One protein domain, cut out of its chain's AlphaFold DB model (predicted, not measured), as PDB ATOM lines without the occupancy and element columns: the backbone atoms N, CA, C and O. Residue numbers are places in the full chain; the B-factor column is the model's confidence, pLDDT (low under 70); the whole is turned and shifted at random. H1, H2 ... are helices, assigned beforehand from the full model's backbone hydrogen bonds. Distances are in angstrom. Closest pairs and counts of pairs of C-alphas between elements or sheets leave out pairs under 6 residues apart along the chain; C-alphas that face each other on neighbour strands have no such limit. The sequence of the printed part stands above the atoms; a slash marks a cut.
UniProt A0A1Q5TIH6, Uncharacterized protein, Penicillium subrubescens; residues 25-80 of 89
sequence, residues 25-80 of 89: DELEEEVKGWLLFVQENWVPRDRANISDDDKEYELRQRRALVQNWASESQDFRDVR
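What this domain is: This is residues 25 to 80 of the 89 residues of an uncharacterized protein of Penicillium subrubescens (UniProt A0A1Q5TIH6). Two longer helices, H1 and H3, cross at a steep angle where the later part of H1 packs on the later part of H3, and their first residues point toward opposite ends of a loose rod. The stretch from residue 42 to 56, with the short helix H2 in it, makes the turn at one end of the rod and leads from H1 round to H3, while the short helix H4 comes after H3 and packs on H1 at residues 30 to 34. The printed part has 56 residues with four named helices, H1, H2, H3 and H4 in that order, and no named strand; the class is all helix. The whole is loose, with a radius of gyration of the C-alphas of 13.4 A, and spans 41 by 17 by 16 A.

How they stand to each other: The longest helix is H1, residues 25 to 41. With its residues 34 to 41 alone it touches H3, residues 57 to 71, which meets it with residues 65 to 69 alone; the closest C-alphas are those of Val 38 and Leu 65, 6.9 A apart. Their lines stand at a steep tilt of 50 degrees, and they run opposite ways. H4, residues 74 to 78, touches residues 30 to 34 alone of H1, the closest C-alphas being those of Gly 33 and Arg 77 at 5.8 A. H3 and H4 are close but not clearly touching, with the C-alphas of Trp 69 and Arg 77 closest at 7.8 A. H2, residues 45 to 48, touches no helix: it is close to H3 but not clearly touching, with the C-alphas of Arg 45 and Tyr 57 closest at 7.9 A, and it is apart from H1 and from H4. In H1, H3 and H4 every O i to N i+4 pair is within hydrogen-bond range; H2 is too short for such a pair, and its 1 O i to N i+3 pair is within range.

Where its parts are: H1 begins at C-alpha 25, (28.481, -55.738, 14.852), and is 24.8 A long from first to last C-alpha. H3 is 20.9 A long and begins at C-alpha 57, (56.833, -43.010, 27.246). H2 and H4 have 4 and 5 residues; H4 ends at C-alpha 78, (29.583, -51.058, 28.252).

The domain as a whole: The two C-alphas farthest apart are those of Asp 25 and Asp 53, at 41.8 A. The printed part has no cut. The links from H1 to H2 and from H3 to H4 are tight, the link from H2 to H3 is short with 8 residues, and no link is long. The mean pLDDT of the printed part is 92.4, and residues 79 to 80 are under 70.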
ATOM      1  N   ASP A  25      29.106 -56.981  14.389       89.25
ATOM      2  CA  ASP A  25      28.481 -55.738  14.852       89.25
ATOM      3  C   ASP A  25      28.714 -55.524  16.357       89.25
ATOM      4  O   ASP A  25      29.063 -54.426  16.785       89.25
ATOM      5  N   GLU A  26      28.602 -56.584  17.165       87.88
ATOM      6  CA  GLU A  26      28.896 -56.519  18.603       87.88
ATOM      7  C   GLU A  26      30.380 -56.217  18.853       87.88
ATOM      8  O   GLU A  26      30.710 -55.362  19.673       87.88
ATOM      9  N   LEU A  27      31.288 -56.838  18.093       89.31
ATOM     10  CA  LEU A  27      32.714 -56.524  18.169       89.31
ATOM     11  C   LEU A  27      33.004 -55.062  17.788       89.31
ATOM     12  O   LEU A  27      33.874 -54.433  18.392       89.31
ATOM     13  N   GLU A  28      32.302 -54.509  16.799       88.81
ATOM     14  CA  GLU A  28      32.433 -53.100  16.420       88.81
ATOM     15  C   GLU A  28      31.988 -52.161  17.552       88.81
ATOM     16  O   GLU A  28      32.670 -51.163  17.808       88.81
ATOM     17  N   GLU A  29      30.916 -52.485  18.281       85.75
ATOM     18  CA  GLU A  29      30.512 -51.733  19.477       85.75
ATOM     19  C   GLU A  29      31.557 -51.828  20.602       85.75
ATOM     20  O   GLU A  29      31.954 -50.798  21.161       85.75
ATOM     21  N   GLU A  30      32.105 -53.019  20.869       88.31
ATOM     22  CA  GLU A  30      33.186 -53.205  21.852       88.31
ATOM     23  C   GLU A  30      34.429 -52.365  21.507       88.31
ATOM     24  O   GLU A  30      35.062 -51.738  22.370       88.31
ATOM     25  N   VAL A  31      34.776 -52.296  20.215       90.56
ATOM     26  CA  VAL A  31      35.899 -51.489  19.723       90.56
ATOM     27  C   VAL A  31      35.659 -49.996  19.960       90.56
ATOM     28  O   VAL A  31      36.606 -49.289  20.317       90.56
ATOM     29  N   LYS A  32      34.425 -49.494  19.829       88.25
ATOM     30  CA  LYS A  32      34.112 -48.082  20.123       88.25
ATOM     31  C   LYS A  32      34.387 -47.737  21.583       88.25
ATOM     32  O   LYS A  32      34.985 -46.691  21.849       88.25
ATOM     33  N   GLY A  33      34.017 -48.620  22.512       88.81
ATOM     34  CA  GLY A  33      34.310 -48.451  23.936       88.81
ATOM     35  C   GLY A  33      35.810 -48.296  24.200       88.81
ATOM     36  O   GLY A  33      36.235 -47.364  24.891       88.81
ATOM     37  N   TRP A  34      36.626 -49.156  23.582       92.75
ATOM     38  CA  TRP A  34      38.086 -49.076  23.669       92.75
ATOM     39  C   TRP A  34      38.643 -47.772  23.078       92.75
ATOM     40  O   TRP A  34      39.466 -47.110  23.715       92.75
ATOM     41  N   LEU A  35      38.197 -47.377  21.880       92.75
ATOM     42  CA  LEU A  35      38.667 -46.157  21.215       92.75
ATOM     43  C   LEU A  35      38.370 -44.907  22.049       92.75
ATOM     44  O   LEU A  35      39.256 -44.067  22.230       92.75
ATOM     45  N   LEU A  36      37.161 -44.813  22.607       90.12
ATOM     46  CA  LEU A  36      36.776 -43.705  23.476       90.12
ATOM     47  C   LEU A  36      37.609 -43.685  24.764       90.12
ATOM     48  O   LEU A  36      38.124 -42.635  25.147       90.12
ATOM     49  N   PHE A  37      37.830 -44.843  25.398       93.94
ATOM     50  CA  PHE A  37      38.696 -44.932  26.574       93.94
ATOM     51  C   PHE A  37      40.115 -44.433  26.292       93.94
ATOM     52  O   PHE A  37      40.658 -43.656  27.081       93.94
ATOM     53  N   VAL A  38      40.709 -44.845  25.170       95.19
ATOM     54  CA  VAL A  38      42.037 -44.371  24.763       95.19
ATOM     55  C   VAL A  38      42.023 -42.863  24.552       95.19
ATOM     56  O   VAL A  38      42.906 -42.184  25.064       95.19
ATOM     57  N   GLN A  39      41.026 -42.326  23.851       93.50
ATOM     58  CA  GLN A  39      40.918 -40.890  23.599       93.50
ATOM     59  C   GLN A  39      40.844 -40.071  24.898       93.50
ATOM     60  O   GLN A  39      41.495 -39.034  25.006       93.50
ATOM     61  N   GLU A  40      40.073 -40.533  25.883       93.56
ATOM     62  CA  GLU A  40      39.881 -39.834  27.159       93.56
ATOM     63  C   GLU A  40      41.103 -39.914  28.083       93.56
ATOM     64  O   GLU A  40      41.363 -38.987  28.852       93.56
ATOM     65  N   ASN A  41      41.848 -41.020  28.024       95.75
ATOM     66  CA  ASN A  41      42.909 -41.328  28.988       95.75
ATOM     67  C   ASN A  41      44.320 -41.161  28.417       95.75
ATOM     68  O   ASN A  41      45.294 -41.201  29.171       95.75
ATOM     69  N   TRP A  42      44.459 -40.957  27.105       96.94
ATOM     70  CA  TRP A  42      45.741 -40.631  26.502       96.94
ATOM     71  C   TRP A  42      46.207 -39.238  26.942       96.94
ATOM     72  O   TRP A  42      45.508 -38.234  26.805       96.94
ATOM     73  N   VAL A  43      47.436 -39.171  27.439       96.69
ATOM     74  CA  VAL A  43      48.138 -37.959  27.837       96.69
ATOM     75  C   VAL A  43      49.289 -37.705  26.857       96.69
ATOM     76  O   VAL A  43      50.323 -38.389  26.907       96.69
ATOM     77  N   PRO A  44      49.140 -36.707  25.969       94.62
ATOM     78  CA  PRO A  44      50.220 -36.213  25.122       94.62
ATOM     79  C   PRO A  44      51.465 -35.810  25.931       94.62
ATOM     80  O   PRO A  44      51.360 -35.378  27.081       94.62
ATOM     81  N   ARG A  45      52.658 -35.973  25.348       94.31
ATOM     82  CA  ARG A  45      53.939 -35.711  26.035       94.31
ATOM     83  C   ARG A  45      54.103 -34.285  26.525       94.31
ATOM     84  O   ARG A  45      54.584 -34.078  27.635       94.31
ATOM     85  N   ASP A  46      53.707 -33.334  25.692       93.75
ATOM     86  CA  ASP A  46      53.691 -31.904  25.987       93.75
ATOM     87  C   ASP A  46      52.847 -31.623  27.235       93.75
ATOM     88  O   ASP A  46      53.291 -30.930  28.147       93.75
ATOM     89  N   ARG A  47      51.676 -32.259  27.337       95.25
ATOM     90  CA  ARG A  47      50.808 -32.163  28.515       95.25
ATOM     91  C   ARG A  47      51.390 -32.863  29.747       95.25
ATOM     92  O   ARG A  47      51.181 -32.394  30.863       95.25
ATOM     93  N   ALA A  48      52.093 -33.977  29.564       93.38
ATOM     94  CA  ALA A  48      52.715 -34.741  30.647       93.38
ATOM     95  C   ALA A  48      54.084 -34.195  31.094       93.38
ATOM     96  O   ALA A  48      54.664 -34.731  32.039       93.38
ATOM     97  N   ASN A  49      54.599 -33.151  30.435       94.62
ATOM     98  CA  ASN A  49      55.925 -32.582  30.681       94.62
ATOM     99  C   ASN A  49      57.048 -33.642  30.624       94.62
ATOM    100  O   ASN A  49      57.944 -33.676  31.470       94.62
ATOM    101  N   ILE A  50      56.970 -34.547  29.643       96.00
ATOM    102  CA  ILE A  50      57.946 -35.623  29.443       96.00
ATOM    103  C   ILE A  50      59.009 -35.164  28.448       96.00
ATOM    104  O   ILE A  50      58.675 -34.750  27.342       96.00
ATOM    105  N   SER A  51      60.283 -35.285  28.830       93.88
ATOM    106  CA  SER A  51      61.418 -34.981  27.948       93.88
ATOM    107  C   SER A  51      61.379 -35.823  26.672       93.88
ATOM    108  O   SER A  51      61.100 -37.022  26.727       93.88
ATOM    109  N   ASP A  52      61.764 -35.229  25.544       91.75
ATOM    110  CA  ASP A  52      61.949 -35.929  24.271       91.75
ATOM    111  C   ASP A  52      62.986 -37.061  24.346       91.75
ATOM    112  O   ASP A  52      62.987 -37.947  23.489       91.75
ATOM    113  N   ASP A  53      63.858 -37.064  25.357       96.00
ATOM    114  CA  ASP A  53      64.887 -38.092  25.556       96.00
ATOM    115  C   ASP A  53      64.331 -39.425  26.055       96.00
ATOM    116  O   ASP A  53      64.890 -40.482  25.756       96.00
ATOM    117  N   ASP A  54      63.217 -39.407  26.784       96.31
ATOM    118  CA  ASP A  54      62.508 -40.642  27.087       96.31
ATOM    119  C   ASP A  54      61.960 -41.162  25.762       96.31
ATOM    120  O   ASP A  54      61.128 -40.495  25.180       96.31
ATOM    121  N   LYS A  55      62.410 -42.295  25.224       95.25
ATOM    122  CA  LYS A  55      61.878 -42.840  23.954       95.25
ATOM    123  C   LYS A  55      60.775 -43.878  24.159       95.25
ATOM    124  O   LYS A  55      60.205 -44.371  23.189       95.25
ATOM    125  N   GLU A  56      60.456 -44.202  25.409       97.00
ATOM    126  CA  GLU A  56      59.554 -45.298  25.763       97.00
ATOM    127  C   GLU A  56      58.227 -44.830  26.356       97.00
ATOM    128  O   GLU A  56      57.337 -45.655  26.561       97.00
ATOM    129  N   TYR A  57      58.054 -43.539  26.635       96.62
ATOM    130  CA  TYR A  57      56.833 -43.010  27.246       96.62
ATOM    131  C   TYR A  57      55.548 -43.460  26.538       96.62
ATOM    132  O   TYR A  57      54.661 -44.002  27.194       96.62
ATOM    133  N   GLU A  58      55.446 -43.330  25.213       95.69
ATOM    134  CA  GLU A  58      54.264 -43.773  24.466       95.69
ATOM    135  C   GLU A  58      54.045 -45.276  24.599       95.69
ATOM    136  O   GLU A  58      52.908 -45.730  24.704       95.69
ATOM    137  N   LEU A  59      55.122 -46.064  24.599       96.88
ATOM    138  CA  LEU A  59      55.034 -47.511  24.756       96.88
ATOM    139  C   LEU A  59      54.524 -47.878  26.154       96.88
ATOM    140  O   LEU A  59      53.624 -48.711  26.276       96.88
ATOM    141  N   ARG A  60      55.067 -47.245  27.201       97.06
ATOM    142  CA  ARG A  60      54.611 -47.422  28.587       97.06
ATOM    143  C   ARG A  60      53.149 -47.018  28.732       97.06
ATOM    144  O   ARG A  60      52.378 -47.751  29.342       97.06
ATOM    145  N   GLN A  61      52.753 -45.920  28.096       96.94
ATOM    146  CA  GLN A  61      51.383 -45.434  28.121       96.94
ATOM    147  C   GLN A  61      50.407 -46.390  27.423       96.94
ATOM    148  O   GLN A  61      49.395 -46.758  28.012       96.94
ATOM    149  N   ARG A  62      50.730 -46.878  26.215       97.19
ATOM    150  CA  ARG A  62      49.906 -47.881  25.511       97.19
ATOM    151  C   ARG A  62      49.727 -49.147  26.346       97.19
ATOM    152  O   ARG A  62      48.612 -49.644  26.458       97.19
ATOM    153  N   ARG A  63      50.807 -49.651  26.955       96.38
ATOM    154  CA  ARG A  63      50.752 -50.833  27.835       96.38
ATOM    155  C   ARG A  63      49.856 -50.593  29.046       96.38
ATOM    156  O   ARG A  63      49.030 -51.446  29.344       96.38
ATOM    157  N   ALA A  64      49.985 -49.435  29.692       96.38
ATOM    158  CA  ALA A  64      49.151 -49.070  30.833       96.38
ATOM    159  C   ALA A  64      47.666 -48.979  30.449       96.38
ATOM    160  O   ALA A  64      46.825 -49.527  31.150       96.38
ATOM    161  N   LEU A  65      47.339 -48.360  29.309       97.31
ATOM    162  CA  LEU A  65      45.958 -48.268  28.829       97.31
ATOM    163  C   LEU A  65      45.362 -49.646  28.530       97.31
ATOM    164  O   LEU A  65      44.261 -49.936  28.987       97.31
ATOM    165  N   VAL A  66      46.097 -50.514  27.825       95.50
ATOM    166  CA  VAL A  66      45.645 -51.888  27.545       95.50
ATOM    167  C   VAL A  66      45.438 -52.660  28.842       95.50
ATOM    168  O   VAL A  66      44.405 -53.300  29.007       95.50
ATOM    169  N   GLN A  67      46.394 -52.590  29.770       94.75
ATOM    170  CA  GLN A  67      46.301 -53.291  31.047       94.75
ATOM    171  C   GLN A  67      45.101 -52.807  31.866       94.75
ATOM    172  O   GLN A  67      44.354 -53.636  32.381       94.75
ATOM    173  N   ASN A  68      44.892 -51.492  31.955       95.56
ATOM    174  CA  ASN A  68      43.763 -50.917  32.679       95.56
ATOM    175  C   ASN A  68      42.442 -51.359  32.048       95.56
ATOM    176  O   ASN A  68      41.626 -51.970  32.727       95.56
ATOM    177  N   TRP A  69      42.270 -51.160  30.737       95.38
ATOM    178  CA  TRP A  69      41.061 -51.578  30.025       95.38
ATOM    179  C   TRP A  69      40.771 -53.070  30.202       95.38
ATOM    180  O   TRP A  69      39.666 -53.446  30.590       95.38
ATOM    181  N   ALA A  70      41.782 -53.920  30.000       93.94
ATOM    182  CA  ALA A  70      41.674 -55.369  30.140       93.94
ATOM    183  C   ALA A  70      41.367 -55.822  31.578       93.94
ATOM    184  O   ALA A  70      40.839 -56.918  31.759       93.94
ATOM    185  N   SER A  71      41.650 -54.992  32.587       95.31
ATOM    186  CA  SER A  71      41.373 -55.304  33.995       95.31
ATOM    187  C   SER A  71      40.011 -54.811  34.493       95.31
ATOM    188  O   SER A  71      39.551 -55.204  35.572       95.31
ATOM    189  N   GLU A  72      39.337 -53.964  33.718       94.38
ATOM    190  CA  GLU A  72      38.020 -53.430  34.065       94.38
ATOM    191  C   GLU A  72      36.873 -54.407  33.788       94.38
ATOM    192  O   GLU A  72      36.997 -55.324  32.978       94.38
ATOM    193  N   SER A  73      35.762 -54.257  34.516       92.88
ATOM    194  CA  SER A  73      34.546 -55.061  34.297       92.88
ATOM    195  C   SER A  73      33.890 -54.745  32.956       92.88
ATOM    196  O   SER A  73      34.005 -53.621  32.474       92.88
ATOM    197  N   GLN A  74      33.129 -55.696  32.406       90.56
ATOM    198  CA  GLN A  74      32.357 -55.450  31.189       90.56
ATOM    199  C   GLN A  74      31.386 -54.269  31.366       90.56
ATOM    200  O   GLN A  74      31.434 -53.356  30.560       90.56
ATOM    201  N   ASP A  75      30.703 -54.143  32.512       90.38
ATOM    202  CA  ASP A  75      29.867 -52.968  32.823       90.38
ATOM    203  C   ASP A  75      30.594 -51.621  32.636       90.38
ATOM    204  O   ASP A  75      30.010 -50.638  32.196       90.38
ATOM    205  N   PHE A  76      31.890 -51.544  32.951       90.62
ATOM    206  CA  PHE A  76      32.657 -50.308  32.767       90.62
ATOM    207  C   PHE A  76      32.941 -50.029  31.284       90.62
ATOM    208  O   PHE A  76      33.007 -48.871  30.859       90.62
ATOM    209  N   ARG A  77      33.137 -51.091  30.501       90.25
ATOM    210  CA  ARG A  77      33.371 -51.031  29.057       90.25
ATOM    211  C   ARG A  77      32.067 -50.689  28.316       90.25
ATOM    212  O   ARG A  77      32.107 -49.845  27.422       90.25
ATOM    213  N   ASP A  78      30.937 -51.194  28.811       84.56
ATOM    214  CA  ASP A  78      29.583 -51.058  28.252       84.56
ATOM    215  C   ASP A  78      28.846 -49.775  28.647       84.56
ATOM    216  O   ASP A  78      27.853 -49.426  28.025       84.56
ATOM    217  N   VAL A  79      29.255 -49.048  29.693       69.88
ATOM    218  CA  VAL A  79      28.539 -47.825  30.130       69.88
ATOM    219  C   VAL A  79      28.708 -46.653  29.146       69.88
ATOM    220  O   VAL A  79      28.018 -45.637  29.235       69.88
ATOM    221  N   ARG A  80      29.597 -46.780  28.158       62.28
ATOM    222  CA  ARG A  80      29.954 -45.703  27.227       62.28
ATOM    223  C   ARG A  80      29.228 -45.597  25.863       62.28
ATOM    224  O   ARG A  80      29.406 -44.544  25.248       62.28
TER     225      ARG A  80